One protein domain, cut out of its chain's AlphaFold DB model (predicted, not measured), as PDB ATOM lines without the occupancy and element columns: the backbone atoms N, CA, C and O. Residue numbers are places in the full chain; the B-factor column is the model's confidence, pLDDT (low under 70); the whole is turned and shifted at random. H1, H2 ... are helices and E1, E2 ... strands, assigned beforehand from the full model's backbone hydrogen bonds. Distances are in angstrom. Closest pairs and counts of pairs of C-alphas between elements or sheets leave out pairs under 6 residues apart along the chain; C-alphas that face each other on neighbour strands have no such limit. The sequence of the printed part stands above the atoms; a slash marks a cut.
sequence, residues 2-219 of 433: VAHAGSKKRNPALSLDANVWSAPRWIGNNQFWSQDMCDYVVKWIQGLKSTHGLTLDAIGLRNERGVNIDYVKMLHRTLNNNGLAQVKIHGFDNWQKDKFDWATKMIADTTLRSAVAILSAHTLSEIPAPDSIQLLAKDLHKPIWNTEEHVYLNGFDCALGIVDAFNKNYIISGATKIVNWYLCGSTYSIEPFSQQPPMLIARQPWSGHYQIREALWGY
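AT A GLANCE: This is residues 2 to 219 of the 433 residues of the protein "Galactosylceramidase" of Arachidicoccus ginsenosidivorans (UniProt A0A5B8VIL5). A strongly twisted sheet of four parallel strands, in the order E1 E2 E3 E4, stands in the middle. H4 packs on it at E1, with H3 packed on H4, while H8 covers E3 and E4 and reaches out past the sheet to H9, next to a small hairpin, E5 and E6. The printed part has 218 residues, with nine named helices and six named strands in the order H1 H2 H3 H4 E1 H5 H6 E2 H7 E3 H8 E4 E5 E6 H9; the class is mixed, helices and strands. The whole is compact, with a radius of gyration of the C-alphas of 18.3 A and spans of 52 by 42 by 33 A.

IN THESE COORDINATES: The sheet holds E1, residues 88 to 92, E2, 118 to 122, E3, 144 to 149, 13.4 A long, and E4, 175 to 180. H8, residues 155 to 173, is 26.5 A long, from C-alpha 155 at (10.248, -26.922, 5.618), with a kink of 27 degrees near residue 167. H3, residues 35 to 52, is 25.3 A long and H4, 69 to 81, 18.6 A. The others are H1, 2 to 10, from C-alpha 2 at (27.679, -29.628, -17.209), H2, 27 to 30, H5, 101 to 107, H6, 110 to 115, H7, 131 to 139, E5, 200 to 204, E6, 209 to 212, and H9, 215 to 219, ending with C-alpha 219 at (21.793, -20.874, 1.839).

HOW THE PARTS SIT: N 120 and O 91 are 2.9 A apart between E1 and E2, N 145 and O 119 2.9 A between E2 and E3, and N 146 and O 177 2.8 A between E3 and E4. The units E1, H5 H6, E2; E2, H7, E3; and E3, H8, E4 are strand-helix-strand units, parallel neighbour strands with helices between, each with a right-handed crossover. H8 is on the sheet at a height of 10.1 A. H5 and H7 only graze the sheet. H4 touches H3, with the C-alphas of Cys 38 and Leu 75 closest at 5.2 A, at a steep tilt of 44 degrees, and H6, with those of His 76 and Ala 115 at 5.4 A. H2 and H3 touch only at the corner. H1 is close to H3 but not clearly touching, with the C-alphas of Ala 5 and His 52 closest at 6.9 A. H8 touches H9 with residues 155 to 163 alone, closest at the C-alphas of Ala 159 and Ala 215, 4.2 A. In the antiparallel hairpin E5 and E6, N 211 and O 201 are 2.8 A apart. Every O i to N i+4 pair is within hydrogen-bond range in H1, H3, H4, H6, H7 and H9; H8 has 14 of 15, H5 0 of 3 but 3 of 4 O i to N i+3 pairs, and H2 is too short for such a pair.

THE WHOLE: The two C-alphas farthest apart, of Ala 108 and Ser 207, are 58.1 A apart. The printed part has no cut; the links H1 to H2, H3 to H4 and E4 to E5 are long. Mean pLDDT of the printed part is 95.5, and residues 2 to 3 and 5 are under 70.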
ATOM      1  N   VAL A   2      28.573 -30.677 -16.652       49.94
ATOM      2  CA  VAL A   2      27.679 -29.628 -17.209       49.94
ATOM      3  C   VAL A   2      27.191 -28.647 -16.131       49.94
ATOM      4  O   VAL A   2      27.212 -27.436 -16.352       49.94
ATOM      5  N   ALA A   3      26.866 -29.151 -14.935       57.69
ATOM      6  CA  ALA A   3      26.513 -28.322 -13.781       57.69
ATOM      7  C   ALA A   3      27.625 -27.322 -13.413       57.69
ATOM      8  O   ALA A   3      27.357 -26.131 -13.323       57.69
ATOM      9  N   HIS A   4      28.889 -27.752 -13.306       70.06
ATOM     10  CA  HIS A   4      30.003 -26.859 -12.952       70.06
ATOM     11  C   HIS A   4      30.264 -25.772 -14.005       70.06
ATOM     12  O   HIS A   4      30.488 -24.617 -13.644       70.06
ATOM     13  N   ALA A   5      30.182 -26.105 -15.298       67.81
ATOM     14  CA  ALA A   5      30.307 -25.112 -16.367       67.81
ATOM     15  C   ALA A   5      29.146 -24.103 -16.339       67.81
ATOM     16  O   ALA A   5      29.360 -22.898 -16.487       67.81
ATOM     17  N   GLY A   6      27.920 -24.574 -16.093       77.31
ATOM     18  CA  GLY A   6      26.751 -23.719 -15.886       77.31
ATOM     19  C   GLY A   6      26.867 -22.823 -14.648       77.31
ATOM     20  O   GLY A   6      26.459 -21.660 -14.706       77.31
ATOM     21  N   SER A   7      27.450 -23.329 -13.559       83.12
ATOM     22  CA  SER A   7      27.670 -22.585 -12.315       83.12
ATOM     23  C   SER A   7      28.732 -21.503 -12.482       83.12
ATOM     24  O   SER A   7      28.472 -20.353 -12.144       83.12
ATOM     25  N   LYS A   8      29.889 -21.812 -13.083       87.88
ATOM     26  CA  LYS A   8      30.960 -20.827 -13.330       87.88
ATOM     27  C   LYS A   8      30.554 -19.711 -14.292       87.88
ATOM     28  O   LYS A   8      31.023 -18.591 -14.142       87.88
ATOM     29  N   LYS A   9      29.652 -19.983 -15.242       89.94
ATOM     30  CA  LYS A   9      29.051 -18.932 -16.086       89.94
ATOM     31  C   LYS A   9      28.187 -17.953 -15.285       89.94
ATOM     32  O   LYS A   9      28.146 -16.779 -15.626       89.94
ATOM     33  N   ARG A  10      27.494 -18.430 -14.244       92.00
ATOM     34  CA  ARG A  10      26.642 -17.602 -13.370       92.00
ATOM     35  C   ARG A  10      27.451 -16.869 -12.305       92.00
ATOM     36  O   ARG A  10      27.165 -15.719 -12.010       92.00
ATOM     37  N   ASN A  11      28.455 -17.535 -11.745       92.19
ATOM     38  CA  ASN A  11      29.367 -16.963 -10.767       92.19
ATOM     39  C   ASN A  11      30.809 -17.428 -11.060       92.19
ATOM     40  O   ASN A  11      31.214 -18.515 -10.630       92.19
ATOM     41  N   PRO A  12      31.601 -16.608 -11.775       91.06
ATOM     42  CA  PRO A  12      32.997 -16.920 -12.083       91.06
ATOM     43  C   PRO A  12      33.878 -17.110 -10.839       91.06
ATOM     44  O   PRO A  12      34.863 -17.851 -10.899       91.06
ATOM     45  N   ALA A  13      33.503 -16.499  -9.711       90.44
ATOM     46  CA  ALA A  13      34.254 -16.524  -8.458       90.44
ATOM     47  C   ALA A  13      34.048 -17.799  -7.617       90.44
ATOM     48  O   ALA A  13      34.718 -17.957  -6.603       90.44
ATOM     49  N   LEU A  14      33.159 -18.722  -8.012       91.50
ATOM     50  CA  LEU A  14      32.968 -19.986  -7.283       91.50
ATOM     51  C   LEU A  14      34.279 -20.768  -7.156       91.50
ATOM     52  O   LEU A  14      34.974 -20.931  -8.150       91.50
ATOM     53  N   SER A  15      34.589 -21.336  -5.996       92.44
ATOM     54  CA  SER A  15      35.624 -22.374  -5.935       92.44
ATOM     55  C   SER A  15      35.089 -23.701  -6.483       92.44
ATOM     56  O   SER A  15      33.893 -23.972  -6.371       92.44
ATOM     57  N   LEU A  16      35.963 -24.541  -7.030       94.75
ATOM     58  CA  LEU A  16      35.676 -25.912  -7.433       94.75
ATOM     59  C   LEU A  16      36.558 -26.881  -6.649       94.75
ATOM     60  O   LEU A  16      37.781 -26.860  -6.767       94.75
ATOM     61  N   ASP A  17      35.924 -27.762  -5.896       95.50
ATOM     62  CA  ASP A  17      36.550 -28.905  -5.245       95.50
ATOM     63  C   ASP A  17      35.906 -30.215  -5.707       95.50
ATOM     64  O   ASP A  17      34.831 -30.216  -6.315       95.50
ATOM     65  N   ALA A  18      36.609 -31.321  -5.492       96.88
ATOM     66  CA  ALA A  18      36.170 -32.652  -5.885       96.88
ATOM     67  C   ALA A  18      36.635 -33.691  -4.862       96.88
ATOM     68  O   ALA A  18      37.634 -33.487  -4.186       96.88
ATOM     69  N   ASN A  19      35.952 -34.832  -4.797       96.06
ATOM     70  CA  ASN A  19      36.373 -36.003  -4.031       96.06
ATOM     71  C   ASN A  19      36.103 -37.271  -4.857       96.06
ATOM     72  O   ASN A  19      35.331 -37.230  -5.820       96.06
ATOM     73  N   VAL A  20      36.742 -38.391  -4.516       96.75
ATOM     74  CA  VAL A  20      36.543 -39.665  -5.219       96.75
ATOM     75  C   VAL A  20      35.776 -40.640  -4.333       96.75
ATOM     76  O   VAL A  20      36.202 -40.945  -3.227       96.75
ATOM     77  N   TRP A  21      34.673 -41.195  -4.833       97.12
ATOM     78  CA  TRP A  21      33.939 -42.264  -4.143       97.12
ATOM     79  C   TRP A  21      34.450 -43.646  -4.566       97.12
ATOM     80  O   TRP A  21      34.910 -44.440  -3.740       97.12
ATOM     81  N   SER A  22      34.408 -43.907  -5.872       96.31
ATOM     82  CA  SER A  22      34.700 -45.207  -6.485       96.31
ATOM     83  C   SER A  22      35.726 -45.064  -7.607       96.31
ATOM     84  O   SER A  22      35.979 -43.960  -8.088       96.31
ATOM     85  N   ALA A  23      36.301 -46.181  -8.045       96.62
ATOM     86  CA  ALA A  23      37.251 -46.220  -9.156       96.62
ATOM     87  C   ALA A  23      36.963 -47.397 -10.106       96.62
ATOM     88  O   ALA A  23      36.454 -48.428  -9.662       96.62
ATOM     89  N   PRO A  24      37.309 -47.299 -11.402       96.00
ATOM     90  CA  PRO A  24      37.331 -48.457 -12.291       96.00
ATOM     91  C   PRO A  24      38.176 -49.618 -11.740       96.00
ATOM     92  O   PRO A  24      39.191 -49.414 -11.069       96.00
ATOM     93  N   ARG A  25      37.776 -50.858 -12.050       94.75
ATOM     94  CA  ARG A  25      38.420 -52.086 -11.539       94.75
ATOM     95  C   ARG A  25      39.896 -52.209 -11.916       94.75
ATOM     96  O   ARG A  25      40.695 -52.680 -11.109       94.75
ATOM     97  N   TRP A  26      40.248 -51.771 -13.123       95.56
ATOM     98  CA  TRP A  26      41.598 -51.883 -13.678       95.56
ATOM     99  C   TRP A  26      42.617 -50.961 -12.998       95.56
ATOM    100  O   TRP A  26      43.813 -51.228 -13.076       95.56
ATOM    101  N   ILE A  27      42.177 -49.903 -12.307       97.62
ATOM    102  CA  ILE A  27      43.094 -48.974 -11.638       97.62
ATOM    103  C   ILE A  27      43.884 -49.707 -10.555       97.62
ATOM    104  O   ILE A  27      43.298 -50.283  -9.632       97.62
ATOM    105  N   GLY A  28      45.215 -49.654 -10.655       97.00
ATOM    106  CA  GLY A  28      46.124 -50.185  -9.647       97.00
ATOM    107  C   GLY A  28      45.987 -51.685  -9.444       97.00
ATOM    108  O   GLY A  28      46.214 -52.157  -8.333       97.00
ATOM    109  N   ASN A  29      45.527 -52.434 -10.454       95.88
ATOM    110  CA  ASN A  29      45.145 -53.840 -10.301       95.88
ATOM    111  C   ASN A  29      44.189 -54.047  -9.108       95.88
ATOM    112  O   ASN A  29      44.383 -54.946  -8.285       95.88
ATOM    113  N   ASN A  30      43.169 -53.183  -8.998       95.62
ATOM    114  CA  ASN A  30      42.189 -53.148  -7.905       95.62
ATOM    115  C   ASN A  30      42.760 -52.777  -6.533       95.62
ATOM    116  O   ASN A  30      42.202 -53.123  -5.492       95.62
ATOM    117  N   GLN A  31      43.864 -52.037  -6.540       96.50
ATOM    118  CA  GLN A  31      44.373 -51.318  -5.383       96.50
ATOM    119  C   GLN A  31      44.125 -49.826  -5.589       96.50
ATOM    120  O   GLN A  31      44.818 -49.160  -6.359       96.50
ATOM    121  N   PHE A  32      43.139 -49.290  -4.874       97.44
ATOM    122  CA  PHE A  32      42.758 -47.882  -4.992       97.44
ATOM    123  C   PHE A  32      43.922 -46.946  -4.651       97.44
ATOM    124  O   PHE A  32      44.166 -45.960  -5.335       97.44
ATOM    125  N   TRP A  33      44.658 -47.254  -3.583       97.75
ATOM    126  CA  TRP A  33      45.757 -46.429  -3.085       97.75
ATOM    127  C   TRP A  33      47.050 -46.678  -3.875       97.75
ATOM    128  O   TRP A  33      48.041 -47.158  -3.331       97.75
ATOM    129  N   SER A  34      47.024 -46.385  -5.174       98.56
ATOM    130  CA  SER A  34      48.085 -46.705  -6.136       98.56
ATOM    131  C   SER A  34      48.540 -45.485  -6.939       98.56
ATOM    132  O   SER A  34      47.868 -44.449  -6.970       98.56
ATOM    133  N   GLN A  35      49.703 -45.602  -7.592       98.69
ATOM    134  CA  GLN A  35      50.192 -44.582  -8.525       98.69
ATOM    135  C   GLN A  35      49.219 -44.411  -9.701       98.69
ATOM    136  O   GLN A  35      48.905 -43.280 -10.053       98.69
ATOM    137  N   ASP A  36      48.650 -45.505 -10.218       98.69
ATOM    138  CA  ASP A  36      47.642 -45.474 -11.283       98.69
ATOM    139  C   ASP A  36      46.435 -44.603 -10.916       98.69
ATOM    140  O   ASP A  36      45.917 -43.865 -11.754       98.69
ATOM    141  N   MET A  37      45.993 -44.643  -9.653       98.62
ATOM    142  CA  MET A  37      44.911 -43.779  -9.186       98.62
ATOM    143  C   MET A  37      45.341 -42.306  -9.133       98.62
ATOM    144  O   MET A  37      44.560 -41.429  -9.500       98.62
ATOM    145  N   CYS A  38      46.587 -42.016  -8.742       98.88
ATOM    146  CA  CYS A  38      47.125 -40.654  -8.800       98.88
ATOM    147  C   CYS A  38      47.155 -40.130 -10.244       98.88
ATOM    148  O   CYS A  38      46.733 -39.002 -10.503       98.88
ATOM    149  N   ASP A  39      47.598 -40.963 -11.186       98.75
ATOM    150  CA  ASP A  39      47.655 -40.625 -12.607       98.75
ATOM    151  C   ASP A  39      46.246 -40.436 -13.186       98.75
ATOM    152  O   ASP A  39      46.006 -39.493 -13.945       98.75
ATOM    153  N   TYR A  40      45.284 -41.265 -12.770       98.62
ATOM    154  CA  TYR A  40      43.874 -41.123 -13.124       98.62
ATOM    155  C   TYR A  40      43.287 -39.788 -12.638       98.62
ATOM    156  O   TYR A  40      42.687 -39.060 -13.433       98.62
ATOM    157  N   VAL A  41      43.506 -39.418 -11.368       98.62
ATOM    158  CA  VAL A  41      43.070 -38.118 -10.818       98.62
ATOM    159  C   VAL A  41      43.693 -36.963 -11.601       98.62
ATOM    160  O   VAL A  41      42.989 -36.043 -12.013       98.62
ATOM    161  N   VAL A  42      44.998 -37.021 -11.873       98.75
ATOM    162  CA  VAL A  42      45.702 -35.998 -12.663       98.75
ATOM    163  C   VAL A  42      45.102 -35.868 -14.061       98.75
ATOM    164  O   VAL A  42      44.836 -34.749 -14.508       98.75
ATOM    165  N   LYS A  43      44.838 -36.986 -14.747       98.50
ATOM    166  CA  LYS A  43      44.206 -36.978 -16.073       98.50
ATOM    167  C   LYS A  43      42.800 -36.396 -16.032       98.50
ATOM    168  O   LYS A  43      42.451 -35.624 -16.925       98.50
ATOM    169  N   TRP A  44      42.023 -36.694 -14.995       98.00
ATOM    170  CA  TRP A  44      40.703 -36.100 -14.804       98.00
ATOM    171  C   TRP A  44      40.781 -34.576 -14.623       98.00
ATOM    172  O   TRP A  44      40.068 -33.843 -15.309       98.00
ATOM    173  N   ILE A  45      41.704 -34.076 -13.789       98.25
ATOM    174  CA  ILE A  45      41.916 -32.631 -13.579       98.25
ATOM    175  C   ILE A  45      42.368 -31.944 -14.878       98.25
ATOM    176  O   ILE A  45      41.861 -30.878 -15.237       98.25
ATOM    177  N   GLN A  46      43.293 -32.556 -15.619       98.00
ATOM    178  CA  GLN A  46      43.731 -32.050 -16.923       98.00
ATOM    179  C   GLN A  46      42.568 -32.012 -17.925       98.00
ATOM    180  O   GLN A  46      42.403 -31.017 -18.632       98.00
ATOM    181  N   GLY A  47      41.734 -33.057 -17.951       96.50
ATOM    182  CA  GLY A  47      40.528 -33.146 -18.775       96.50
ATOM    183  C   GLY A  47      39.493 -32.073 -18.437       96.50
ATOM    184  O   GLY A  47      38.939 -31.446 -19.342       96.50
ATOM    185  N   LEU A  48      39.288 -31.795 -17.145       95.19
ATOM    186  CA  LEU A  48      38.417 -30.724 -16.661       95.19
ATOM    187  C   LEU A  48      38.828 -29.364 -17.251       95.19
ATOM    188  O   LEU A  48      37.973 -28.602 -17.722       95.19
ATOM    189  N   LYS A  49      40.135 -29.085 -17.308       94.69
ATOM    190  CA  LYS A  49      40.655 -27.852 -17.908       94.69
ATOM    191  C   LYS A  49      40.583 -27.858 -19.428       94.69
ATOM    192  O   LYS A  49      40.067 -26.901 -20.002       94.69
ATOM    193  N   SER A  50      41.097 -28.895 -20.082       96.25
ATOM    194  CA  SER A  50      41.219 -28.936 -21.543       96.25
ATOM    195  C   SER A  50      39.868 -29.039 -22.251       96.25
ATOM    196  O   SER A  50      39.693 -28.461 -23.319       96.25
ATOM    197  N   THR A  51      38.897 -29.727 -21.644       91.75
ATOM    198  CA  THR A  51      37.582 -29.985 -22.252       91.75
ATOM    199  C   THR A  51      36.544 -28.940 -21.852       91.75
ATOM    200  O   THR A  51      35.661 -28.614 -22.645       91.75
ATOM    201  N   HIS A  52      36.625 -28.401 -20.630       89.75
ATOM    202  CA  HIS A  52      35.590 -27.511 -20.088       89.75
ATOM    203  C   HIS A  52      36.098 -26.121 -19.692       89.75
ATOM    204  O   HIS A  52      35.300 -25.280 -19.281       89.75
ATOM    205  N   GLY A  53      37.404 -25.852 -19.795       92.94
ATOM    206  CA  GLY A  53      38.011 -24.586 -19.372       92.94
ATOM    207  C   GLY A  53      38.044 -24.385 -17.852       92.94
ATOM    208  O   GLY A  53      38.504 -23.341 -17.379       92.94
ATOM    209  N   LEU A  54      37.590 -25.376 -17.080       94.31
ATOM    210  CA  LEU A  54      37.415 -25.299 -15.635       94.31
ATOM    211  C   LEU A  54      38.729 -25.594 -14.908       94.31
ATOM    212  O   LEU A  54      39.511 -26.441 -15.321       94.31
ATOM    213  N   THR A  55      38.993 -24.858 -13.832       94.62
ATOM    214  CA  THR A  55      40.192 -25.035 -12.997       94.62
ATOM    215  C   THR A  55      39.736 -25.528 -11.633       94.62
ATOM    216  O   THR A  55      38.811 -24.944 -11.076       94.62
ATOM    217  N   LEU A  56      40.336 -26.616 -11.155       97.25
ATOM    218  CA  LEU A  56      40.049 -27.176  -9.837       97.25
ATOM    219  C   LEU A  56      40.900 -26.463  -8.781       97.25
ATOM    220  O   LEU A  56      42.097 -26.278  -8.989       97.25
ATOM    221  N   ASP A  57      40.287 -26.095  -7.661       97.44
ATOM    222  CA  ASP A  57      40.950 -25.443  -6.533       97.44
ATOM    223  C   ASP A  57      41.439 -26.458  -5.493       97.44
ATOM    224  O   ASP A  57      42.523 -26.289  -4.929       97.44
ATOM    225  N   ALA A  58      40.659 -27.516  -5.237       98.44
ATOM    226  CA  ALA A  58      41.035 -28.556  -4.286       98.44
ATOM    227  C   ALA A  58      40.527 -29.958  -4.662       98.44
ATOM    228  O   ALA A  58      39.534 -30.101  -5.370       98.44
ATOM    229  N   ILE A  59      41.209 -30.994  -4.181       98.69
ATOM    230  CA  ILE A  59      40.862 -32.402  -4.395       98.69
ATOM    231  C   ILE A  59      40.973 -33.177  -3.076       98.69
ATOM    232  O   ILE A  59      41.947 -33.021  -2.337       98.69
ATOM    233  N   GLY A  60      39.963 -33.989  -2.792       98.12
ATOM    234  CA  GLY A  60      39.926 -34.953  -1.702       98.12
ATOM    235  C   GLY A  60      40.629 -36.250  -2.073       98.12
ATOM    236  O   GLY A  60      41.311 -36.353  -3.094       98.12
ATOM    237  N   LEU A  61      40.472 -37.263  -1.229       97.56
ATOM    238  CA  LEU A  61      41.154 -38.545  -1.402       97.56
ATOM    239  C   LEU A  61      40.164 -39.636  -1.794       97.56
ATOM    240  O   LEU A  61      39.850 -39.774  -2.974       97.56
ATOM    241  N   ARG A  62      39.679 -40.419  -0.827       97.38
ATOM    242  CA  ARG A  62      38.588 -41.369  -1.044       97.38
ATOM    243  C   ARG A  62      37.529 -41.151   0.018       97.38
ATOM    244  O   ARG A  62      37.804 -41.388   1.193       97.38
ATOM    245  N   ASN A  63      36.348 -40.731  -0.416       98.19
ATOM    246  CA  ASN A  63      35.232 -40.358   0.442       98.19
ATOM    247  C   ASN A  63      34.951 -41.448   1.481       98.19
ATOM    248  O   ASN A  63      34.585 -42.562   1.104       98.19
ATOM    249  N   GLU A  64      35.123 -41.147   2.767       96.94
ATOM    250  CA  GLU A  64      34.752 -42.026   3.883       96.94
ATOM    251  C   GLU A  64      35.343 -43.445   3.824       96.94
ATOM    252  O   GLU A  64      34.708 -44.433   4.210       96.94
ATOM    253  N   ARG A  65      36.548 -43.593   3.268       95.81
ATOM    254  CA  ARG A  65      37.223 -44.897   3.133       95.81
ATOM    255  C   ARG A  65      38.578 -44.929   3.836       95.81
ATOM    256  O   ARG A  65      39.466 -45.687   3.444       95.81
ATOM    257  N   GLY A  66      38.704 -44.157   4.914       95.25
ATOM    258  CA  GLY A  66      39.830 -44.214   5.841       95.25
ATOM    259  C   GLY A  66      40.999 -43.313   5.454       95.25
ATOM    260  O   GLY A  66      40.857 -42.356   4.694       95.25
ATOM    261  N   VAL A  67      42.164 -43.602   6.035       97.56
ATOM    262  CA  VAL A  67      43.368 -42.771   5.943       97.56
ATOM    263  C   VAL A  67      44.495 -43.551   5.273       97.56
ATOM    264  O   VAL A  67      44.872 -44.625   5.735       97.56
ATOM    265  N   ASN A  68      45.094 -42.973   4.231       98.31
ATOM    266  CA  ASN A  68      46.321 -43.476   3.616       98.31
ATOM    267  C   ASN A  68      47.336 -42.336   3.408       98.31
ATOM    268  O   ASN A  68      47.229 -41.529   2.481       98.31
ATOM    269  N   ILE A  69      48.324 -42.268   4.305       98.50
ATOM    270  CA  ILE A  69      49.338 -41.202   4.340       98.50
ATOM    271  C   ILE A  69      50.303 -41.288   3.155       98.50
ATOM    272  O   ILE A  69      50.717 -40.259   2.618       98.50
ATOM    273  N   ASP A  70      50.655 -42.494   2.723       98.56
ATOM    274  CA  ASP A  70      51.580 -42.665   1.606       98.56
ATOM    275  C   ASP A  70      50.923 -42.265   0.285       98.56
ATOM    276  O   ASP A  70      51.548 -41.583  -0.531       98.56
ATOM    277  N   TYR A  71      49.636 -42.577   0.123       98.69
ATOM    278  CA  TYR A  71      48.846 -42.149  -1.023       98.69
ATOM    279  C   TYR A  71      48.765 -40.628  -1.134       98.69
ATOM    280  O   TYR A  71      49.050 -40.094  -2.200       98.69
ATOM    281  N   VAL A  72      48.452 -39.899  -0.057       98.75
ATOM    282  CA  VAL A  72      48.359 -38.430  -0.160       98.75
ATOM    283  C   VAL A  72      49.703 -37.786  -0.513       98.75
ATOM    284  O   VAL A  72      49.758 -36.859  -1.322       98.75
ATOM    285  N   LYS A  73      50.814 -38.322   0.006       98.88
ATOM    286  CA  LYS A  73      52.159 -37.875  -0.383       98.88
ATOM    287  C   LYS A  73      52.457 -38.192  -1.849       98.88
ATOM    288  O   LYS A  73      53.091 -37.385  -2.531       98.88
ATOM    289  N   MET A  74      52.031 -39.358  -2.330       98.81
ATOM    290  CA  MET A  74      52.172 -39.779  -3.725       98.81
ATOM    291  C   MET A  74      51.344 -38.901  -4.667       98.81
ATOM    292  O   MET A  74      51.891 -38.395  -5.647       98.81
ATOM    293  N   LEU A  75      50.084 -38.622  -4.329       98.88
ATOM    294  CA  LEU A  75      49.211 -37.735  -5.092       98.88
ATOM    295  C   LEU A  75      49.797 -36.324  -5.169       98.88
ATOM    296  O   LEU A  75      49.905 -35.775  -6.261       98.88
ATOM    297  N   HIS A  76      50.260 -35.770  -4.045       98.88
ATOM    298  CA  HIS A  76      50.894 -34.451  -4.018       98.88
ATOM    299  C   HIS A  76      52.110 -34.367  -4.953       98.88
ATOM    300  O   HIS A  76      52.207 -33.449  -5.766       98.88
ATOM    301  N   ARG A  77      53.021 -35.353  -4.906       98.88
ATOM    302  CA  ARG A  77      54.159 -35.408  -5.844       98.88
ATOM    303  C   ARG A  77      53.694 -35.517  -7.297       98.88
ATOM    304  O   ARG A  77      54.247 -34.843  -8.160       98.88
ATOM    305  N   THR A  78      52.680 -36.337  -7.562       98.88
ATOM    306  CA  THR A  78      52.167 -36.564  -8.919       98.88
ATOM    307  C   THR A  78      51.512 -35.301  -9.489       98.88
ATOM    308  O   THR A  78      51.792 -34.946 -10.632       98.88
ATOM    309  N   LEU A  79      50.724 -34.568  -8.693       98.88
ATOM    310  CA  LEU A  79      50.165 -33.263  -9.067       98.88
ATOM    311  C   LEU A  79      51.279 -32.265  -9.412       98.88
ATOM    312  O   LEU A  79      51.254 -31.662 -10.486       98.88
ATOM    313  N   ASN A  80      52.290 -32.142  -8.550       98.75
ATOM    314  CA  ASN A  80      53.402 -31.211  -8.757       98.75
ATOM    315  C   ASN A  80      54.177 -31.522 -10.043       98.75
ATOM    316  O   ASN A  80      54.406 -30.630 -10.858       98.75
ATOM    317  N   ASN A  81      54.503 -32.796 -10.271       98.75
ATOM    318  CA  ASN A  81      55.218 -33.246 -11.469       98.75
ATOM    319  C   ASN A  81      54.420 -33.042 -12.768       98.75
ATOM    320  O   ASN A  81      55.002 -33.029 -13.848       98.75
ATOM    321  N   ASN A  82      53.100 -32.866 -12.671       98.69
ATOM    322  CA  ASN A  82      52.207 -32.635 -13.805       98.69
ATOM    323  C   ASN A  82      51.744 -31.171 -13.929       98.69
ATOM    324  O   ASN A  82      50.772 -30.897 -14.637       98.69
ATOM    325  N   GLY A  83      52.417 -30.227 -13.256       98.31
ATOM    326  CA  GLY A  83      52.105 -28.796 -13.348       98.31
ATOM    327  C   GLY A  83      50.792 -28.395 -12.667       98.31
ATOM    328  O   GLY A  83      50.178 -27.401 -13.048       98.31
ATOM    329  N   LEU A  84      50.343 -29.179 -11.682       98.62
ATOM    330  CA  LEU A  84      49.105 -28.971 -10.924       98.62
ATOM    331  C   LEU A  84      49.372 -28.615  -9.451       98.62
ATOM    332  O   LEU A  84      48.522 -28.853  -8.598       98.62
ATOM    333  N   ALA A  85      50.536 -28.037  -9.143       98.06
ATOM    334  CA  ALA A  85      50.946 -27.704  -7.772       98.06
ATOM    335  C   ALA A  85      50.020 -26.703  -7.053       98.06
ATOM    336  O   ALA A  85      50.031 -26.599  -5.830       98.06
ATOM    337  N   GLN A  86      49.206 -25.959  -7.805       97.88
ATOM    338  CA  GLN A  86      48.184 -25.058  -7.278       97.88
ATOM    339  C   GLN A  86      46.940 -25.780  -6.738       97.88
ATOM    340  O   GLN A  86      46.179 -25.174  -5.985       97.88
ATOM    341  N   VAL A  87      46.704 -27.039  -7.134       98.69
ATOM    342  CA  VAL A  87      45.547 -27.815  -6.674       98.69
ATOM    343  C   VAL A  87      45.817 -28.277  -5.247       98.69
ATOM    344  O   VAL A  87      46.713 -29.080  -4.993       98.69
ATOM    345  N   LYS A  88      45.033 -27.764  -4.301       98.75
ATOM    346  CA  LYS A  88      45.173 -28.094  -2.881       98.75
ATOM    347  C   LYS A  88      44.634 -29.493  -2.603       98.75
ATOM    348  O   LYS A  88      43.596 -29.867  -3.134       98.75
ATOM    349  N   ILE A  89      45.276 -30.238  -1.711       98.88
ATOM    350  CA  ILE A  89      44.701 -31.489  -1.206       98.88
ATOM    351  C   ILE A  89      43.995 -31.223   0.123       98.88
ATOM    352  O   ILE A  89      44.604 -30.662   1.043       98.88
ATOM    353  N   HIS A  90      42.733 -31.636   0.218       98.75
ATOM    354  CA  HIS A  90      42.033 -31.803   1.488       98.75
ATOM    355  C   HIS A  90      41.961 -33.288   1.847       98.75
ATOM    356  O   HIS A  90      42.049 -34.156   0.980       98.75
ATOM    357  N   GLY A  91      41.874 -33.597   3.132       97.06
ATOM    358  CA  GLY A  91      41.691 -34.971   3.568       97.06
ATOM    359  C   GLY A  91      41.458 -35.080   5.070       97.06
ATOM    360  O   GLY A  91      41.746 -34.142   5.812       97.06
ATOM    361  N   PHE A  92      40.953 -36.215   5.558       97.06
ATOM    362  CA  PHE A  92      40.633 -37.448   4.804       97.06
ATOM    363  C   PHE A  92      39.129 -37.668   4.580       97.06
ATOM    364  O   PHE A  92      38.748 -38.776   4.219       97.06
ATOM    365  N   ASP A  93      38.291 -36.642   4.774       96.44
ATOM    366  CA  ASP A  93      36.864 -36.698   4.395       96.44
ATOM    367  C   ASP A  93      36.145 -37.917   5.017       96.44
ATOM    368  O   ASP A  93      35.397 -38.649   4.372       96.44
ATOM    369  N   ASN A  94      36.480 -38.190   6.282       97.44
ATOM    370  CA  ASN A  94      35.873 -39.225   7.115       97.44
ATOM    371  C   ASN A  94      34.901 -38.570   8.111       97.44
ATOM    372  O   ASN A  94      35.029 -37.380   8.415       97.44
ATOM    373  N   TRP A  95      33.962 -39.347   8.651       96.00
ATOM    374  CA  TRP A  95      32.911 -38.860   9.562       96.00
ATOM    375  C   TRP A  95      33.030 -39.402  10.992       96.00
ATOM    376  O   TRP A  95      32.447 -38.828  11.911       96.00
ATOM    377  N   GLN A  96      33.798 -40.476  11.206       96.06
ATOM    378  CA  GLN A  96      33.906 -41.156  12.499       96.06
ATOM    379  C   GLN A  96      34.598 -40.290  13.566       96.06
ATOM    380  O   GLN A  96      35.272 -39.306  13.271       96.06
ATOM    381  N   LYS A  97      34.470 -40.667  14.841       94.88
ATOM    382  CA  LYS A  97      35.021 -39.903  15.977       94.88
ATOM    383  C   LYS A  97      36.532 -39.626  15.872       94.88
ATOM    384  O   LYS A  97      36.987 -38.582  16.323       94.88
ATOM    385  N   ASP A  98      37.281 -40.541  15.270       94.88
ATOM    386  CA  ASP A  98      38.734 -40.515  15.064       94.88
ATOM    387  C   ASP A  98      39.161 -39.872  13.725       94.88
ATOM    388  O   ASP A  98      40.333 -39.928  13.345       94.88
ATOM    389  N   LYS A  99      38.244 -39.206  13.003       96.75
ATOM    390  CA  LYS A  99      38.473 -38.630  11.656       96.75
ATOM    391  C   LYS A  99      39.664 -37.673  11.527       96.75
ATOM    392  O   LYS A  99      40.137 -37.441  10.412       96.75
ATOM    393  N   PHE A 100      40.181 -37.145  12.636       98.00
ATOM    394  CA  PHE A 100      41.345 -36.257  12.666       98.00
ATOM    395  C   PHE A 100      42.603 -36.853  13.320       98.00
ATOM    396  O   PHE A 100      43.632 -36.176  13.340       98.00
ATOM    397  N   ASP A 101      42.594 -38.099  13.802       96.81
ATOM    398  CA  ASP A 101      43.724 -38.688  14.549       96.81
ATOM    399  C   ASP A 101      45.041 -38.662  13.754       96.81
ATOM    400  O   ASP A 101      46.135 -38.447  14.290       96.81
ATOM    401  N   TRP A 102      44.933 -38.804  12.435       97.44
ATOM    402  CA  TRP A 102      46.048 -38.745  11.497       97.44
ATOM    403  C   TRP A 102      46.754 -37.379  11.467       97.44
ATOM    404  O   TRP A 102      47.949 -37.330  11.170       97.44
ATOM    405  N   ALA A 103      46.056 -36.278  11.775       97.81
ATOM    406  CA  ALA A 103      46.566 -34.919  11.598       97.81
ATOM    407  C   ALA A 103      47.768 -34.637  12.510       97.81
ATOM    408  O   ALA A 103      48.721 -33.978  12.097       97.81
ATOM    409  N   THR A 104      47.790 -35.220  13.712       96.88
ATOM    410  CA  THR A 104      48.908 -35.094  14.668       96.88
ATOM    411  C   THR A 104      50.245 -35.565  14.086       96.88
ATOM    412  O   THR A 104      51.301 -35.031  14.428       96.88
ATOM    413  N   LYS A 105      50.225 -36.499  13.125       98.00
ATOM    414  CA  LYS A 105      51.434 -36.988  12.447       98.00
ATOM    415  C   LYS A 105      52.134 -35.888  11.647       98.00
ATOM    416  O   LYS A 105      53.351 -35.957  11.485       98.00
ATOM    417  N   MET A 106      51.423 -34.835  11.226       98.19
ATOM    418  CA  MET A 106      52.022 -33.670  10.561       98.19
ATOM    419  C   MET A 106      53.076 -32.954  11.415       98.19
ATOM    420  O   MET A 106      53.911 -32.239  10.859       98.19
ATOM    421  N   ILE A 107      53.057 -33.113  12.745       97.12
ATOM    422  CA  ILE A 107      54.027 -32.483  13.655       97.12
ATOM    423  C   ILE A 107      55.447 -32.989  13.371       97.12
ATOM    424  O   ILE A 107      56.376 -32.189  13.307       97.12
ATOM    425  N   ALA A 108      55.612 -34.291  13.135       97.69
ATOM    426  CA  ALA A 108      56.909 -34.884  12.804       97.69
ATOM    427  C   ALA A 108      57.111 -35.053  11.288       97.69
ATOM    428  O   ALA A 108      58.230 -34.958  10.792       97.69
ATOM    429  N   ASP A 109      56.032 -35.282  10.541       98.56
ATOM    430  CA  ASP A 109      56.080 -35.580   9.113       98.56
ATOM    431  C   ASP A 109      55.890 -34.315   8.266       98.56
ATOM    432  O   ASP A 109      54.773 -33.923   7.911       98.56
ATOM    433  N   THR A 110      57.003 -33.668   7.922       98.25
ATOM    434  CA  THR A 110      57.003 -32.464   7.078       98.25
ATOM    435  C   THR A 110      56.491 -32.738   5.666       98.25
ATOM    436  O   THR A 110      55.880 -31.860   5.065       98.25
ATOM    437  N   THR A 111      56.657 -33.961   5.149       98.56
ATOM    438  CA  THR A 111      56.164 -34.324   3.812       98.56
ATOM    439  C   THR A 111      54.641 -34.412   3.807       98.56
ATOM    440  O   THR A 111      54.004 -33.861   2.914       98.56
ATOM    441  N   LEU A 112      54.042 -35.048   4.820       98.81
ATOM    442  CA  LEU A 112      52.589 -35.072   5.007       98.81
ATOM    443  C   LEU A 112      52.037 -33.661   5.236       98.81
ATOM    444  O   LEU A 112      51.036 -33.284   4.627       98.81
ATOM    445  N   ARG A 113      52.712 -32.867   6.076       98.62
ATOM    446  CA  ARG A 113      52.337 -31.473   6.346       98.62
ATOM    447  C   ARG A 113      52.326 -30.626   5.075       98.62
ATOM    448  O   ARG A 113      51.441 -29.789   4.925       98.62
ATOM    449  N   SER A 114      53.290 -30.810   4.178       98.44
ATOM    450  CA  SER A 114      53.305 -30.124   2.883       98.44
ATOM    451  C   SER A 114      52.252 -30.676   1.922       98.44
ATOM    452  O   SER A 114      51.656 -29.897   1.189       98.44
ATOM    453  N   ALA A 115      52.004 -31.988   1.938       98.81
ATOM    454  CA  ALA A 115      51.077 -32.637   1.016       98.81
ATOM    455  C   ALA A 115      49.609 -32.266   1.261       98.81
ATOM    456  O   ALA A 115      48.865 -32.090   0.302       98.81
ATOM    457  N   VAL A 116      49.183 -32.137   2.521       98.75
ATOM    458  CA  VAL A 116      47.790 -31.814   2.862       98.75
ATOM    459  C   VAL A 116      47.655 -30.332   3.170       98.75
ATOM    460  O   VAL A 116      48.179 -29.843   4.169       98.75
ATOM    461  N   ALA A 117      46.933 -29.598   2.332       98.75
ATOM    462  CA  ALA A 117      46.746 -28.159   2.483       98.75
ATOM    463  C   ALA A 117      45.615 -27.804   3.463       98.75
ATOM    464  O   ALA A 117      45.673 -26.752   4.095       98.75
ATOM    465  N   ILE A 118      44.606 -28.667   3.582       98.81
ATOM    466  CA  ILE A 118      43.361 -28.426   4.321       98.81
ATOM    467  C   ILE A 118      43.065 -29.645   5.199       98.81
ATOM    468  O   ILE A 118      43.109 -30.774   4.710       98.81
ATOM    469  N   LEU A 119      42.734 -29.424   6.473       98.81
ATOM    470  CA  LEU A 119      42.211 -30.484   7.338       98.81
ATOM    471  C   LEU A 119      40.709 -30.613   7.068       98.81
ATOM    472  O   LEU A 119      39.966 -29.675   7.357       98.81
ATOM    473  N   SER A 120      40.258 -31.731   6.503       98.44
ATOM    474  CA  SER A 120      38.843 -31.927   6.183       98.44
ATOM    475  C   SER A 120      38.246 -33.188   6.785       98.44
ATOM    476  O   SER A 120      38.915 -34.201   7.007       98.44
ATOM    477  N   ALA A 121      36.955 -33.090   7.059       98.25
ATOM    478  CA  ALA A 121      36.133 -34.118   7.663       98.25
ATOM    479  C   ALA A 121      34.663 -33.842   7.344       98.25
ATOM    480  O   ALA A 121      34.315 -32.746   6.906       98.25
ATOM    481  N   HIS A 122      33.813 -34.828   7.595       98.25
ATOM    482  CA  HIS A 122      32.367 -34.720   7.416       98.25
ATOM    483  C   HIS A 122      31.666 -34.474   8.755       98.25
ATOM    484  O   HIS A 122      32.253 -34.709   9.819       98.25
ATOM    485  N   THR A 123      30.421 -34.003   8.696       96.50
ATOM    486  CA  THR A 123      29.458 -33.938   9.809       96.50
ATOM    487  C   THR A 123      29.991 -33.267  11.078       96.50
ATOM    488  O   THR A 123      29.806 -33.750  12.198       96.50
ATOM    489  N   LEU A 124      30.688 -32.131  10.939       97.81
ATOM    490  CA  LEU A 124      31.241 -31.411  12.095       97.81
ATOM    491  C   LEU A 124      30.169 -30.826  13.028       97.81
ATOM    492  O   LEU A 124      30.478 -30.544  14.183       97.81
ATOM    493  N   SER A 125      28.917 -30.678  12.579       94.56
ATOM    494  CA  SER A 125      27.810 -30.325  13.482       94.56
ATOM    495  C   SER A 125      27.436 -31.460  14.440       94.56
ATOM    496  O   SER A 125      26.958 -31.191  15.539       94.56
ATOM    497  N   GLU A 126      27.648 -32.716  14.038       94.62
ATOM    498  CA  GLU A 126      27.389 -33.894  14.875       94.62
ATOM    499  C   GLU A 126      28.615 -34.251  15.719       94.62
ATOM    500  O   GLU A 126      28.518 -34.449  16.930       94.62
ATOM    501  N   ILE A 127      29.785 -34.304  15.079       96.88
ATOM    502  CA  ILE A 127      31.059 -34.635  15.715       96.88
ATOM    503  C   ILE A 127      32.048 -33.499  15.416       96.88
ATOM    504  O   ILE A 127      32.702 -33.525  14.368       96.88
ATOM    505  N   PRO A 128      32.172 -32.506  16.314       97.38
ATOM    506  CA  PRO A 128      33.035 -31.348  16.105       97.38
ATOM    507  C   PRO A 128      34.520 -31.691  15.973       97.38
ATOM    508  O   PRO A 128      34.995 -32.712  16.478       97.38
ATOM    509  N   ALA A 129      35.278 -30.793  15.341       97.75
ATOM    510  CA  ALA A 129      36.733 -30.840  15.414       97.75
ATOM    511  C   ALA A 129      37.178 -30.496  16.850       97.75
ATOM    512  O   ALA A 129      36.821 -29.426  17.351       97.75
ATOM    513  N   PRO A 130      37.954 -31.358  17.530       96.75
ATOM    514  CA  PRO A 130      38.359 -31.098  18.908       96.75
ATOM    515  C   PRO A 130      39.337 -29.916  18.987       96.75
ATOM    516  O   PRO A 130      40.071 -29.645  18.034       96.75
ATOM    517  N   ASP A 131      39.409 -29.254  20.146       97.25
ATOM    518  CA  ASP A 131      40.278 -28.085  20.378       97.25
ATOM    519  C   ASP A 131      41.741 -28.339  19.989       97.25
ATOM    520  O   ASP A 131      42.407 -27.470  19.428       97.25
ATOM    521  N   SER A 132      42.246 -29.556  20.221       97.19
ATOM    522  CA  SER A 132      43.605 -29.953  19.831       97.19
ATOM    523  C   SER A 132      43.843 -29.865  18.321       97.19
ATOM    524  O   SER A 132      44.933 -29.494  17.892       97.19
ATOM    525  N   ILE A 133      42.826 -30.161  17.510       98.00
ATOM    526  CA  ILE A 133      42.885 -30.058  16.050       98.00
ATOM    527  C   ILE A 133      42.755 -28.608  15.603       98.00
ATOM    528  O   ILE A 133      43.454 -28.210  14.676       98.00
ATOM    529  N   GLN A 134      41.944 -27.797  16.279       98.06
ATOM    530  CA  GLN A 134      41.855 -26.360  16.001       98.06
ATOM    531  C   GLN A 134      43.176 -25.637  16.298       98.06
ATOM    532  O   GLN A 134      43.642 -24.830  15.490       98.06
ATOM    533  N   LEU A 135      43.824 -25.976  17.415       98.06
ATOM    534  CA  LEU A 135      45.160 -25.485  17.756       98.06
ATOM    535  C   LEU A 135      46.195 -25.934  16.721       98.06
ATOM    536  O   LEU A 135      46.922 -25.102  16.186       98.06
ATOM    537  N   LEU A 136      46.202 -27.221  16.358       98.38
ATOM    538  CA  LEU A 136      47.098 -27.745  15.328       98.38
ATOM    539  C   LEU A 136      46.891 -27.047  13.973       98.38
ATOM    540  O   LEU A 136      47.858 -26.700  13.300       98.38
ATOM    541  N   ALA A 137      45.640 -26.831  13.568       98.31
ATOM    542  CA  ALA A 137      45.285 -26.139  12.333       98.31
ATOM    543  C   ALA A 137      45.841 -24.708  12.320       98.31
ATOM    544  O   ALA A 137      46.458 -24.287  11.339       98.31
ATOM    545  N   LYS A 138      45.692 -23.989  13.437       97.44
ATOM    546  CA  LYS A 138      46.246 -22.647  13.627       97.44
ATOM    547  C   LYS A 138      47.774 -22.644  13.553       97.44
ATOM    548  O   LYS A 138      48.326 -21.845  12.796       97.44
ATOM    549  N   ASP A 139      48.434 -23.541  14.281       98.12
ATOM    550  CA  ASP A 139      49.898 -23.634  14.353       98.12
ATOM    551  C   ASP A 139      50.526 -24.028  13.010       98.12
ATOM    552  O   ASP A 139      51.617 -23.581  12.660       98.12
ATOM    553  N   LEU A 140      49.828 -24.856  12.229       97.94
ATOM    554  CA  LEU A 140      50.265 -25.277  10.899       97.94
ATOM    555  C   LEU A 140      49.764 -24.366   9.770       97.94
ATOM    556  O   LEU A 140      50.073 -24.637   8.607       97.94
ATOM    557  N   HIS A 141      49.005 -23.315  10.091       97.62
ATOM    558  CA  HIS A 141      48.372 -22.407   9.132       97.62
ATOM    559  C   HIS A 141      47.518 -23.128   8.075       97.62
ATOM    560  O   HIS A 141      47.591 -22.834   6.879       97.62
ATOM    561  N   LYS A 142      46.706 -24.094   8.514       98.38
ATOM    562  CA  LYS A 142      45.800 -24.874   7.660       98.38
ATOM    563  C   LYS A 142      44.349 -24.572   8.022       98.38
ATOM    564  O   LYS A 142      44.015 -24.601   9.202       98.38
ATOM    565  N   PRO A 143      43.466 -24.303   7.047       98.12
ATOM    566  CA  PRO A 143      42.043 -24.191   7.329       98.12
ATOM    567  C   PRO A 143      41.453 -25.565   7.676       98.12
ATOM    568  O   PRO A 143      41.927 -26.601   7.195       98.12
ATOM    569  N   ILE A 144      40.379 -25.542   8.464       98.75
ATOM    570  CA  ILE A 144      39.491 -26.687   8.676       98.75
ATOM    571  C   ILE A 144      38.291 -26.533   7.744       98.75
ATOM    572  O   ILE A 144      37.662 -25.470   7.722       98.75
ATOM    573  N   TRP A 145      37.980 -27.572   6.971       98.69
ATOM    574  CA  TRP A 145      36.793 -27.637   6.115       98.69
ATOM    575  C   TRP A 145      35.875 -28.771   6.568       98.69
ATOM    576  O   TRP A 145      36.332 -29.885   6.816       98.69
ATOM    577  N   ASN A 146      34.575 -28.493   6.617       98.50
ATOM    578  CA  ASN A 146      33.555 -29.529   6.609       98.50
ATOM    579  C   ASN A 146      33.150 -29.786   5.157       98.50
ATOM    580  O   ASN A 146      32.469 -28.967   4.535       98.50
ATOM    581  N   THR A 147      33.659 -30.868   4.587       97.75
ATOM    582  CA  THR A 147      33.526 -31.185   3.158       97.75
ATOM    583  C   THR A 147      32.256 -31.965   2.833       97.75
ATOM    584  O   THR A 147      31.917 -32.078   1.657       97.75
ATOM    585  N   GLU A 148      31.521 -32.416   3.852       97.50
ATOM    586  CA  GLU A 148      30.194 -33.009   3.708       97.50
ATOM    587  C   GLU A 148      29.397 -32.862   5.013       97.50
ATOM    588  O   GLU A 148      29.727 -33.448   6.040       97.50
ATOM    589  N   GLU A 149      28.340 -32.062   4.982       96.25
ATOM    590  CA  GLU A 149      27.421 -31.833   6.093       96.25
ATOM    591  C   GLU A 149      25.996 -32.201   5.679       96.25
ATOM    592  O   GLU A 149      25.625 -32.139   4.498       96.25
ATOM    593  N   HIS A 150      25.182 -32.579   6.661       92.94
ATOM    594  CA  HIS A 150      23.810 -32.986   6.415       92.94
ATOM    595  C   HIS A 150      22.826 -32.276   7.337       92.94
ATOM    596  O   HIS A 150      22.999 -32.214   8.551       92.94
ATOM    597  N   VAL A 151      21.720 -31.809   6.755       94.56
ATOM    598  CA  VAL A 151      20.586 -31.261   7.507       94.56
ATOM    599  C   VAL A 151      19.303 -31.944   7.045       94.56
ATOM    600  O   VAL A 151      18.585 -31.465   6.165       94.56
ATOM    601  N   TYR A 152      19.017 -33.101   7.645       94.12
ATOM    602  CA  TYR A 152      17.857 -33.943   7.335       94.12
ATOM    603  C   TYR A 152      16.575 -33.437   8.016       94.12
ATOM    604  O   TYR A 152      16.029 -34.069   8.916       94.12
ATOM    605  N   LEU A 153      16.109 -32.256   7.611       94.25
ATOM    606  CA  LEU A 153      14.918 -31.602   8.165       94.25
ATOM    607  C   LEU A 153      13.956 -31.163   7.052       94.25
ATOM    608  O   LEU A 153      14.307 -31.133   5.868       94.25
ATOM    609  N   ASN A 154      12.735 -30.793   7.442       92.31
ATOM    610  CA  ASN A 154      11.668 -30.341   6.546       92.31
ATOM    611  C   ASN A 154      11.370 -28.848   6.683       92.31
ATOM    612  O   ASN A 154      11.616 -28.250   7.729       92.31
ATOM    613  N   GLY A 155      10.778 -28.283   5.627       93.44
ATOM    614  CA  GLY A 155      10.248 -26.922   5.618       93.44
ATOM    615  C   GLY A 155      11.245 -25.887   6.136       93.44
ATOM    616  O   GLY A 155      12.453 -25.977   5.895       93.44
ATOM    617  N   PHE A 156      10.734 -24.920   6.894       96.62
ATOM    618  CA  PHE A 156      11.552 -23.854   7.458       96.62
ATOM    619  C   PHE A 156      12.522 -24.313   8.564       96.62
ATOM    620  O   PHE A 156      13.597 -23.728   8.695       96.62
ATOM    621  N   ASP A 157      12.240 -25.404   9.290       96.38
ATOM    622  CA  ASP A 157      13.207 -25.966  10.253       96.38
ATOM    623  C   ASP A 157      14.493 -26.436   9.557       96.38
ATOM    624  O   ASP A 157      15.581 -26.343  10.116       96.38
ATOM    625  N   CYS A 158      14.407 -26.861   8.290       96.00
ATOM    626  CA  CYS A 158      15.591 -27.146   7.481       96.00
ATOM    627  C   CYS A 158      16.417 -25.891   7.189       96.00
ATOM    628  O   CYS A 158      17.637 -25.928   7.323       96.00
ATOM    629  N   ALA A 159      15.776 -24.772   6.845       97.25
ATOM    630  CA  ALA A 159      16.478 -23.508   6.629       97.25
ATOM    631  C   ALA A 159      17.178 -23.026   7.911       97.25
ATOM    632  O   ALA A 159      18.353 -22.664   7.860       97.25
ATOM    633  N   LEU A 160      16.481 -23.083   9.054       97.69
ATOM    634  CA  LEU A 160      17.049 -22.788  10.374       97.69
ATOM    635  C   LEU A 160      18.219 -23.720  10.697       97.69
ATOM    636  O   LEU A 160      19.288 -23.252  11.073       97.69
ATOM    637  N   GLY A 161      18.037 -25.029  10.504       97.31
ATOM    638  CA  GLY A 161      19.059 -26.043  10.747       97.31
ATOM    639  C   GLY A 161      20.309 -25.872   9.882       97.31
ATOM    640  O   GLY A 161      21.406 -26.105  10.372       97.31
ATOM    641  N   ILE A 162      20.172 -25.421   8.629       97.88
ATOM    642  CA  ILE A 162      21.310 -25.107   7.750       97.88
ATOM    643  C   ILE A 162      22.124 -23.941   8.312       97.88
ATOM    644  O   ILE A 162      23.345 -24.047   8.409       97.88
ATOM    645  N   VAL A 163      21.470 -22.844   8.700       98.56
ATOM    646  CA  VAL A 163      22.175 -21.675   9.250       98.56
ATOM    647  C   VAL A 163      22.793 -21.998  10.614       98.56
ATOM    648  O   VAL A 163      23.939 -21.626  10.855       98.56
ATOM    649  N   ASP A 164      22.088 -22.756  11.458       98.25
ATOM    650  CA  ASP A 164      22.580 -23.257  12.749       98.25
ATOM    651  C   ASP A 164      23.835 -24.121  12.558       98.25
ATOM    652  O   ASP A 164      24.870 -23.870  13.178       98.25
ATOM    653  N   ALA A 165      23.784 -25.085  11.632       97.94
ATOM    654  CA  ALA A 165      24.921 -25.934  11.290       97.94
ATOM    655  C   ALA A 165      26.109 -25.114  10.767       97.94
ATOM    656  O   ALA A 165      27.239 -25.330  11.205       97.94
ATOM    657  N   PHE A 166      25.886 -24.143   9.877       98.25
ATOM    658  CA  PHE A 166      26.957 -23.298   9.334       98.25
ATOM    659  C   PHE A 166      27.604 -22.419  10.407       98.25
ATOM    660  O   PHE A 166      28.832 -22.352  10.485       98.25
ATOM    661  N   ASN A 167      26.798 -21.800  11.274       98.56
ATOM    662  CA  ASN A 167      27.298 -21.001  12.387       98.56
ATOM    663  C   ASN A 167      28.124 -21.863  13.353       98.56
ATOM    664  O   ASN A 167      29.265 -21.524  13.667       98.56
ATOM    665  N   LYS A 168      27.581 -23.005  13.791       97.50
ATOM    666  CA  LYS A 168      28.245 -23.916  14.737       97.50
ATOM    667  C   LYS A 168      29.504 -24.558  14.174       97.50
ATOM    668  O   LYS A 168      30.464 -24.736  14.916       97.50
ATOM    669  N   ASN A 169      29.540 -24.863  12.880       98.38
ATOM    670  CA  ASN A 169      30.747 -25.346  12.214       98.38
ATOM    671  C   ASN A 169      31.930 -24.390  12.437       98.38
ATOM    672  O   ASN A 169      33.022 -24.828  12.800       98.38
ATOM    673  N   TYR A 170      31.709 -23.081  12.293       98.12
ATOM    674  CA  TYR A 170      32.743 -22.096  12.593       98.12
ATOM    675  C   TYR A 170      32.967 -21.930  14.102       98.12
ATOM    676  O   TYR A 170      34.099 -22.044  14.563       98.12
ATOM    677  N   ILE A 171      31.901 -21.694  14.875       98.06
ATOM    678  CA  ILE A 171      31.989 -21.374  16.312       98.06
ATOM    679  C   ILE A 171      32.645 -22.507  17.109       98.06
ATOM    680  O   ILE A 171      33.465 -22.246  17.983       98.06
ATOM    681  N   ILE A 172      32.275 -23.756  16.821       97.56
ATOM    682  CA  ILE A 172      32.678 -24.926  17.607       97.56
ATOM    683  C   ILE A 172      33.902 -25.606  17.003       97.56
ATOM    684  O   ILE A 172      34.738 -26.082  17.758       97.56
ATOM    685  N   SER A 173      34.011 -25.684  15.670       97.81
ATOM    686  CA  SER A 173      35.077 -26.450  14.998       97.81
ATOM    687  C   SER A 173      36.117 -25.588  14.279       97.81
ATOM    688  O   SER A 173      37.054 -26.137  13.701       97.81
ATOM    689  N   GLY A 174      35.954 -24.263  14.240       97.12
ATOM    690  CA  GLY A 174      36.814 -23.374  13.453       97.12
ATOM    691  C   GLY A 174      36.723 -23.614  11.940       97.12
ATOM    692  O   GLY A 174      37.629 -23.224  11.197       97.12
ATOM    693  N   ALA A 175      35.668 -24.286  11.464       98.19
ATOM    694  CA  ALA A 175      35.527 -24.626  10.056       98.19
ATOM    695  C   ALA A 175      35.191 -23.381   9.224       98.19
ATOM    696  O   ALA A 175      34.282 -22.621   9.545       98.19
ATOM    697  N   THR A 176      35.929 -23.179   8.133       97.12
ATOM    698  CA  THR A 176      35.844 -21.973   7.279       97.12
ATOM    699  C   THR A 176      35.226 -22.240   5.909       97.12
ATOM    700  O   THR A 176      35.043 -21.327   5.110       97.12
ATOM    701  N   LYS A 177      34.878 -23.499   5.641       97.06
ATOM    702  CA  LYS A 177      34.078 -23.926   4.499       97.06
ATOM    703  C   LYS A 177      33.196 -25.078   4.948       97.06
ATOM    704  O   LYS A 177      33.691 -25.991   5.608       97.06
ATOM    705  N   ILE A 178      31.921 -25.012   4.581       97.06
ATOM    706  CA  ILE A 178      30.931 -26.052   4.835       97.06
ATOM    707  C   ILE A 178      30.265 -26.392   3.505       97.06
ATOM    708  O   ILE A 178      29.775 -25.500   2.809       97.06
ATOM    709  N   VAL A 179      30.273 -27.670   3.141       96.12
ATOM    710  CA  VAL A 179      29.606 -28.191   1.946       96.12
ATOM    711  C   VAL A 179      28.502 -29.130   2.400       96.12
ATOM    712  O   VAL A 179      28.770 -30.132   3.041       96.12
ATOM    713  N   ASN A 180      27.256 -28.818   2.059       94.38
ATOM    714  CA  ASN A 180      26.130 -29.700   2.352       94.38
ATOM    715  C   ASN A 180      25.912 -30.687   1.201       94.38
ATOM    716  O   ASN A 180      25.739 -30.280   0.045       94.38
ATOM    717  N   TRP A 181      25.844 -31.975   1.525       94.06
ATOM    718  CA  TRP A 181      25.407 -33.005   0.587       94.06
ATOM    719  C   TRP A 181      23.882 -33.043   0.572       94.06
ATOM    720  O   TRP A 181      23.314 -33.191   1.640       94.06
ATOM    721  N   TYR A 182      23.164 -32.910  -0.546       90.38
ATOM    722  CA  TYR A 182      23.636 -32.563  -1.892       90.38
ATOM    723  C   TYR A 182      22.788 -31.457  -2.528       90.38
ATOM    724  O   TYR A 182      21.731 -31.083  -2.034       90.38
ATOM    725  N   LEU A 183      23.278 -30.890  -3.634       90.75
ATOM    726  CA  LEU A 183      22.790 -29.634  -4.211       90.75
ATOM    727  C   LEU A 183      21.287 -29.625  -4.556       90.75
ATOM    728  O   LEU A 183      20.579 -28.673  -4.238       90.75
ATOM    729  N   CYS A 184      20.815 -30.646  -5.271       93.38
ATOM    730  CA  CYS A 184      19.503 -30.669  -5.915       93.38
ATOM    731  C   CYS A 184      18.983 -32.103  -5.997       93.38
ATOM    732  O   CYS A 184      19.646 -32.944  -6.598       93.38
ATOM    733  N   GLY A 185      17.795 -32.358  -5.448       94.56
ATOM    734  CA  GLY A 185      17.096 -33.638  -5.520       94.56
ATOM    735  C   GLY A 185      16.575 -33.886  -6.930       94.56
ATOM    736  O   GLY A 185      15.429 -33.564  -7.241       94.56
ATOM    737  N   SER A 186      17.440 -34.424  -7.784       94.94
ATOM    738  CA  SER A 186      17.156 -34.784  -9.180       94.94
ATOM    739  C   SER A 186      17.219 -36.295  -9.403       94.94
ATOM    740  O   SER A 186      17.629 -36.755 -10.463       94.94
ATOM    741  N   THR A 187      16.824 -37.059  -8.388       94.56
ATOM    742  CA  THR A 187      16.724 -38.520  -8.419       94.56
ATOM    743  C   THR A 187      15.262 -38.955  -8.380       94.56
ATOM    744  O   THR A 187      14.379 -38.204  -7.941       94.56
ATOM    745  N   TYR A 188      14.990 -40.182  -8.830       95.38
ATOM    746  CA  TYR A 188      13.679 -40.800  -8.645       95.38
ATOM    747  C   TYR A 188      13.302 -40.850  -7.161       95.38
ATOM    748  O   TYR A 188      14.157 -40.968  -6.288       95.38
ATOM    749  N   SER A 189      12.007 -40.753  -6.846       93.12
ATOM    750  CA  SER A 189      11.562 -40.681  -5.447       93.12
ATOM    751  C   SER A 189      11.806 -41.960  -4.646       93.12
ATOM    752  O   SER A 189      11.800 -41.890  -3.421       93.12
ATOM    753  N   ILE A 190      12.016 -43.091  -5.328       93.06
ATOM    754  CA  ILE A 190      12.382 -44.371  -4.712       93.06
ATOM    755  C   ILE A 190      13.831 -44.390  -4.205       93.06
ATOM    756  O   ILE A 190      14.153 -45.175  -3.318       93.06
ATOM    757  N   GLU A 191      14.690 -43.510  -4.728       93.06
ATOM    758  CA  GLU A 191      16.092 -43.456  -4.329       93.06
ATOM    759  C   GLU A 191      16.253 -42.916  -2.900       93.06
ATOM    760  O   GLU A 191      15.489 -42.032  -2.469       93.06
ATOM    761  N   PRO A 192      17.280 -43.382  -2.164       91.38
ATOM    762  CA  PRO A 192      17.641 -42.811  -0.876       91.38
ATOM    763  C   PRO A 192      17.812 -41.292  -0.966       91.38
ATOM    764  O   PRO A 192      18.369 -40.764  -1.928       91.38
ATOM    765  N   PHE A 193      17.344 -40.577   0.061       91.88
ATOM    766  CA  PHE A 193      17.550 -39.126   0.191       91.88
ATOM    767  C   PHE A 193      17.000 -38.295  -0.990       91.88
ATOM    768  O   PHE A 193      17.498 -37.211  -1.305       91.88
ATOM    769  N   SER A 194      15.935 -38.769  -1.648       90.00
ATOM    770  CA  SER A 194      15.322 -38.105  -2.813       90.00
ATOM    771  C   SER A 194      14.591 -36.787  -2.500       90.00
ATOM    772  O   SER A 194      14.167 -36.079  -3.417       90.00
ATOM    773  N   GLN A 195      14.407 -36.448  -1.218       86.81
ATOM    774  CA  GLN A 195      13.728 -35.219  -0.773       86.81
ATOM    775  C   GLN A 195      14.513 -34.418   0.266       86.81
ATOM    776  O   GLN A 195      14.454 -33.189   0.269       86.81
ATOM    777  N   GLN A 196      15.244 -35.102   1.147       89.56
ATOM    778  CA  GLN A 196      16.093 -34.498   2.167       89.56
ATOM    779  C   GLN A 196      17.517 -35.020   1.995       89.56
ATOM    780  O   GLN A 196      17.670 -36.227   1.821       89.56
ATOM    781  N   PRO A 197      18.543 -34.160   2.072       89.00
ATOM    782  CA  PRO A 197      18.515 -32.745   2.449       89.00
ATOM    783  C   PRO A 197      18.584 -31.691   1.301       89.00
ATOM    784  O   PRO A 197      18.773 -30.519   1.640       89.00
ATOM    785  N   PRO A 198      18.416 -31.978  -0.016       92.00
ATOM    786  CA  PRO A 198      18.710 -30.985  -1.063       92.00
ATOM    787  C   PRO A 198      17.921 -29.683  -1.004       92.00
ATOM    788  O   PRO A 198      16.727 -29.714  -0.763       92.00
ATOM    789  N   MET A 199      18.502 -28.528  -1.334       92.44
ATOM    790  CA  MET A 199      17.763 -27.250  -1.258       92.44
ATOM    791  C   MET A 199      16.632 -27.078  -2.285       92.44
ATOM    792  O   MET A 199      15.761 -26.224  -2.110       92.44
ATOM    793  N   LEU A 200      16.636 -27.871  -3.355       92.75
ATOM    794  CA  LEU A 200      15.566 -27.906  -4.347       92.75
ATOM    795  C   LEU A 200      15.300 -29.344  -4.794       92.75
ATOM    796  O   LEU A 200      16.184 -30.194  -4.691       92.75
ATOM    797  N   ILE A 201      14.108 -29.597  -5.320       94.44
ATOM    798  CA  ILE A 201      13.736 -30.877  -5.927       94.44
ATOM    799  C   ILE A 201      13.413 -30.611  -7.396       94.44
ATOM    800  O   ILE A 201      12.492 -29.859  -7.696       94.44
ATOM    801  N   ALA A 202      14.158 -31.218  -8.315       94.75
ATOM    802  CA  ALA A 202      13.961 -31.098  -9.760       94.75
ATOM    803  C   ALA A 202      14.130 -32.476 -10.408       94.75
ATOM    804  O   ALA A 202      15.124 -32.757 -11.077       94.75
ATOM    805  N   ARG A 203      13.162 -33.353 -10.137       93.62
ATOM    806  CA  ARG A 203      13.172 -34.776 -10.518       93.62
ATOM    807  C   ARG A 203      12.137 -35.159 -11.573       93.62
ATOM    808  O   ARG A 203      11.950 -36.339 -11.830       93.62
ATOM    809  N   GLN A 204      11.441 -34.180 -12.150       94.50
ATOM    810  CA  GLN A 204      10.457 -34.406 -13.212       94.50
ATOM    811  C   GLN A 204      10.866 -33.667 -14.494       94.50
ATOM    812  O   GLN A 204      10.189 -32.730 -14.919       94.50
ATOM    813  N   PRO A 205      11.989 -34.047 -15.128       94.69
ATOM    814  CA  PRO A 205      12.426 -33.403 -16.366       94.69
ATOM    815  C   PRO A 205      11.383 -33.487 -17.495       94.69
ATOM    816  O   PRO A 205      11.353 -32.598 -18.337       94.69
ATOM    817  N   TRP A 206      10.498 -34.494 -17.491       94.88
ATOM    818  CA  TRP A 206       9.414 -34.646 -18.472       94.88
ATOM    819  C   TRP A 206       8.309 -33.588 -18.363       94.88
ATOM    820  O   TRP A 206       7.688 -33.273 -19.372       94.88
ATOM    821  N   SER A 207       8.062 -33.041 -17.169       94.12
ATOM    822  CA  SER A 207       7.094 -31.954 -16.956       94.12
ATOM    823  C   SER A 207       7.763 -30.584 -16.843       94.12
ATOM    824  O   SER A 207       7.099 -29.556 -16.923       94.12
ATOM    825  N   GLY A 208       9.080 -30.558 -16.609       93.12
ATOM    826  CA  GLY A 208       9.825 -29.354 -16.246       93.12
ATOM    827  C   GLY A 208       9.501 -28.833 -14.840       93.12
ATOM    828  O   GLY A 208       9.973 -27.758 -14.466       93.12
ATOM    829  N   HIS A 209       8.718 -29.577 -14.050       94.19
ATOM    830  CA  HIS A 209       8.366 -29.197 -12.691       94.19
ATOM    831  C   HIS A 209       9.569 -29.285 -11.746       94.19
ATOM    832  O   HIS A 209      10.322 -30.266 -11.727       94.19
ATOM    833  N   TYR A 210       9.702 -28.273 -10.891       93.94
ATOM    834  CA  TYR A 210      10.628 -28.260  -9.771       93.94
ATOM    835  C   TYR A 210       9.981 -27.595  -8.556       93.94
ATOM    836  O   TYR A 210       9.089 -26.757  -8.674       93.94
ATOM    837  N   GLN A 211      10.484 -27.944  -7.378       92.19
ATOM    838  CA  GLN A 211      10.062 -27.397  -6.102       92.19
ATOM    839  C   GLN A 211      11.250 -26.718  -5.423       92.19
ATOM    840  O   GLN A 211      12.272 -27.345  -5.130       92.19
ATOM    841  N   ILE A 212      11.097 -25.426  -5.137       92.00
ATOM    842  CA  ILE A 212      11.999 -24.701  -4.241       92.00
ATOM    843  C   ILE A 212      11.612 -25.069  -2.810       92.00
ATOM    844  O   ILE A 212      10.463 -24.875  -2.420       92.00
ATOM    845  N   ARG A 213      12.564 -25.582  -2.028       93.56
ATOM    846  CA  ARG A 213      12.372 -25.799  -0.590       93.56
ATOM    847  C   ARG A 213      12.821 -24.557   0.172       93.56
ATOM    848  O   ARG A 213      13.712 -23.835  -0.276       93.56
ATOM    849  N   GLU A 214      12.275 -24.344   1.363       94.81
ATOM    850  CA  GLU A 214      12.697 -23.259   2.254       94.81
ATOM    851  C   GLU A 214      14.192 -23.338   2.586       94.81
ATOM    852  O   GLU A 214      14.835 -22.307   2.776       94.81
ATOM    853  N   ALA A 215      14.767 -24.545   2.544       95.12
ATOM    854  CA  ALA A 215      16.200 -24.804   2.638       95.12
ATOM    855  C   ALA A 215      17.054 -23.874   1.751       95.12
ATOM    856  O   ALA A 215      18.096 -23.408   2.208       95.12
ATOM    857  N   LEU A 216      16.606 -23.536   0.529       95.94
ATOM    858  CA  LEU A 216      17.303 -22.592  -0.360       95.94
ATOM    859  C   LEU A 216      17.558 -21.240   0.318       95.94
ATOM    860  O   LEU A 216      18.618 -20.640   0.136       95.94
ATOM    861  N   TRP A 217      16.606 -20.759   1.112       96.56
ATOM    862  CA  TRP A 217      16.714 -19.464   1.774       96.56
ATOM    863  C   TRP A 217      17.694 -19.496   2.949       96.56
ATOM    864  O   TRP A 217      18.353 -18.488   3.194       96.56
ATOM    865  N   GLY A 218      17.902 -20.660   3.577       97.06
ATOM    866  CA  GLY A 218      19.017 -20.881   4.505       97.06
ATOM    867  C   GLY A 218      20.377 -20.643   3.836       97.06
ATOM    868  O   GLY A 218      21.195 -19.882   4.351       97.06
ATOM    869  N   TYR A 219      20.589 -21.181   2.626       96.94
ATOM    870  CA  TYR A 219      21.793 -20.874   1.839       96.94
ATOM    871  C   TYR A 219      21.856 -19.406   1.421       96.94
ATOM    872  O   TYR A 219      22.938 -18.829   1.431       96.94
TER     873      TYR A 219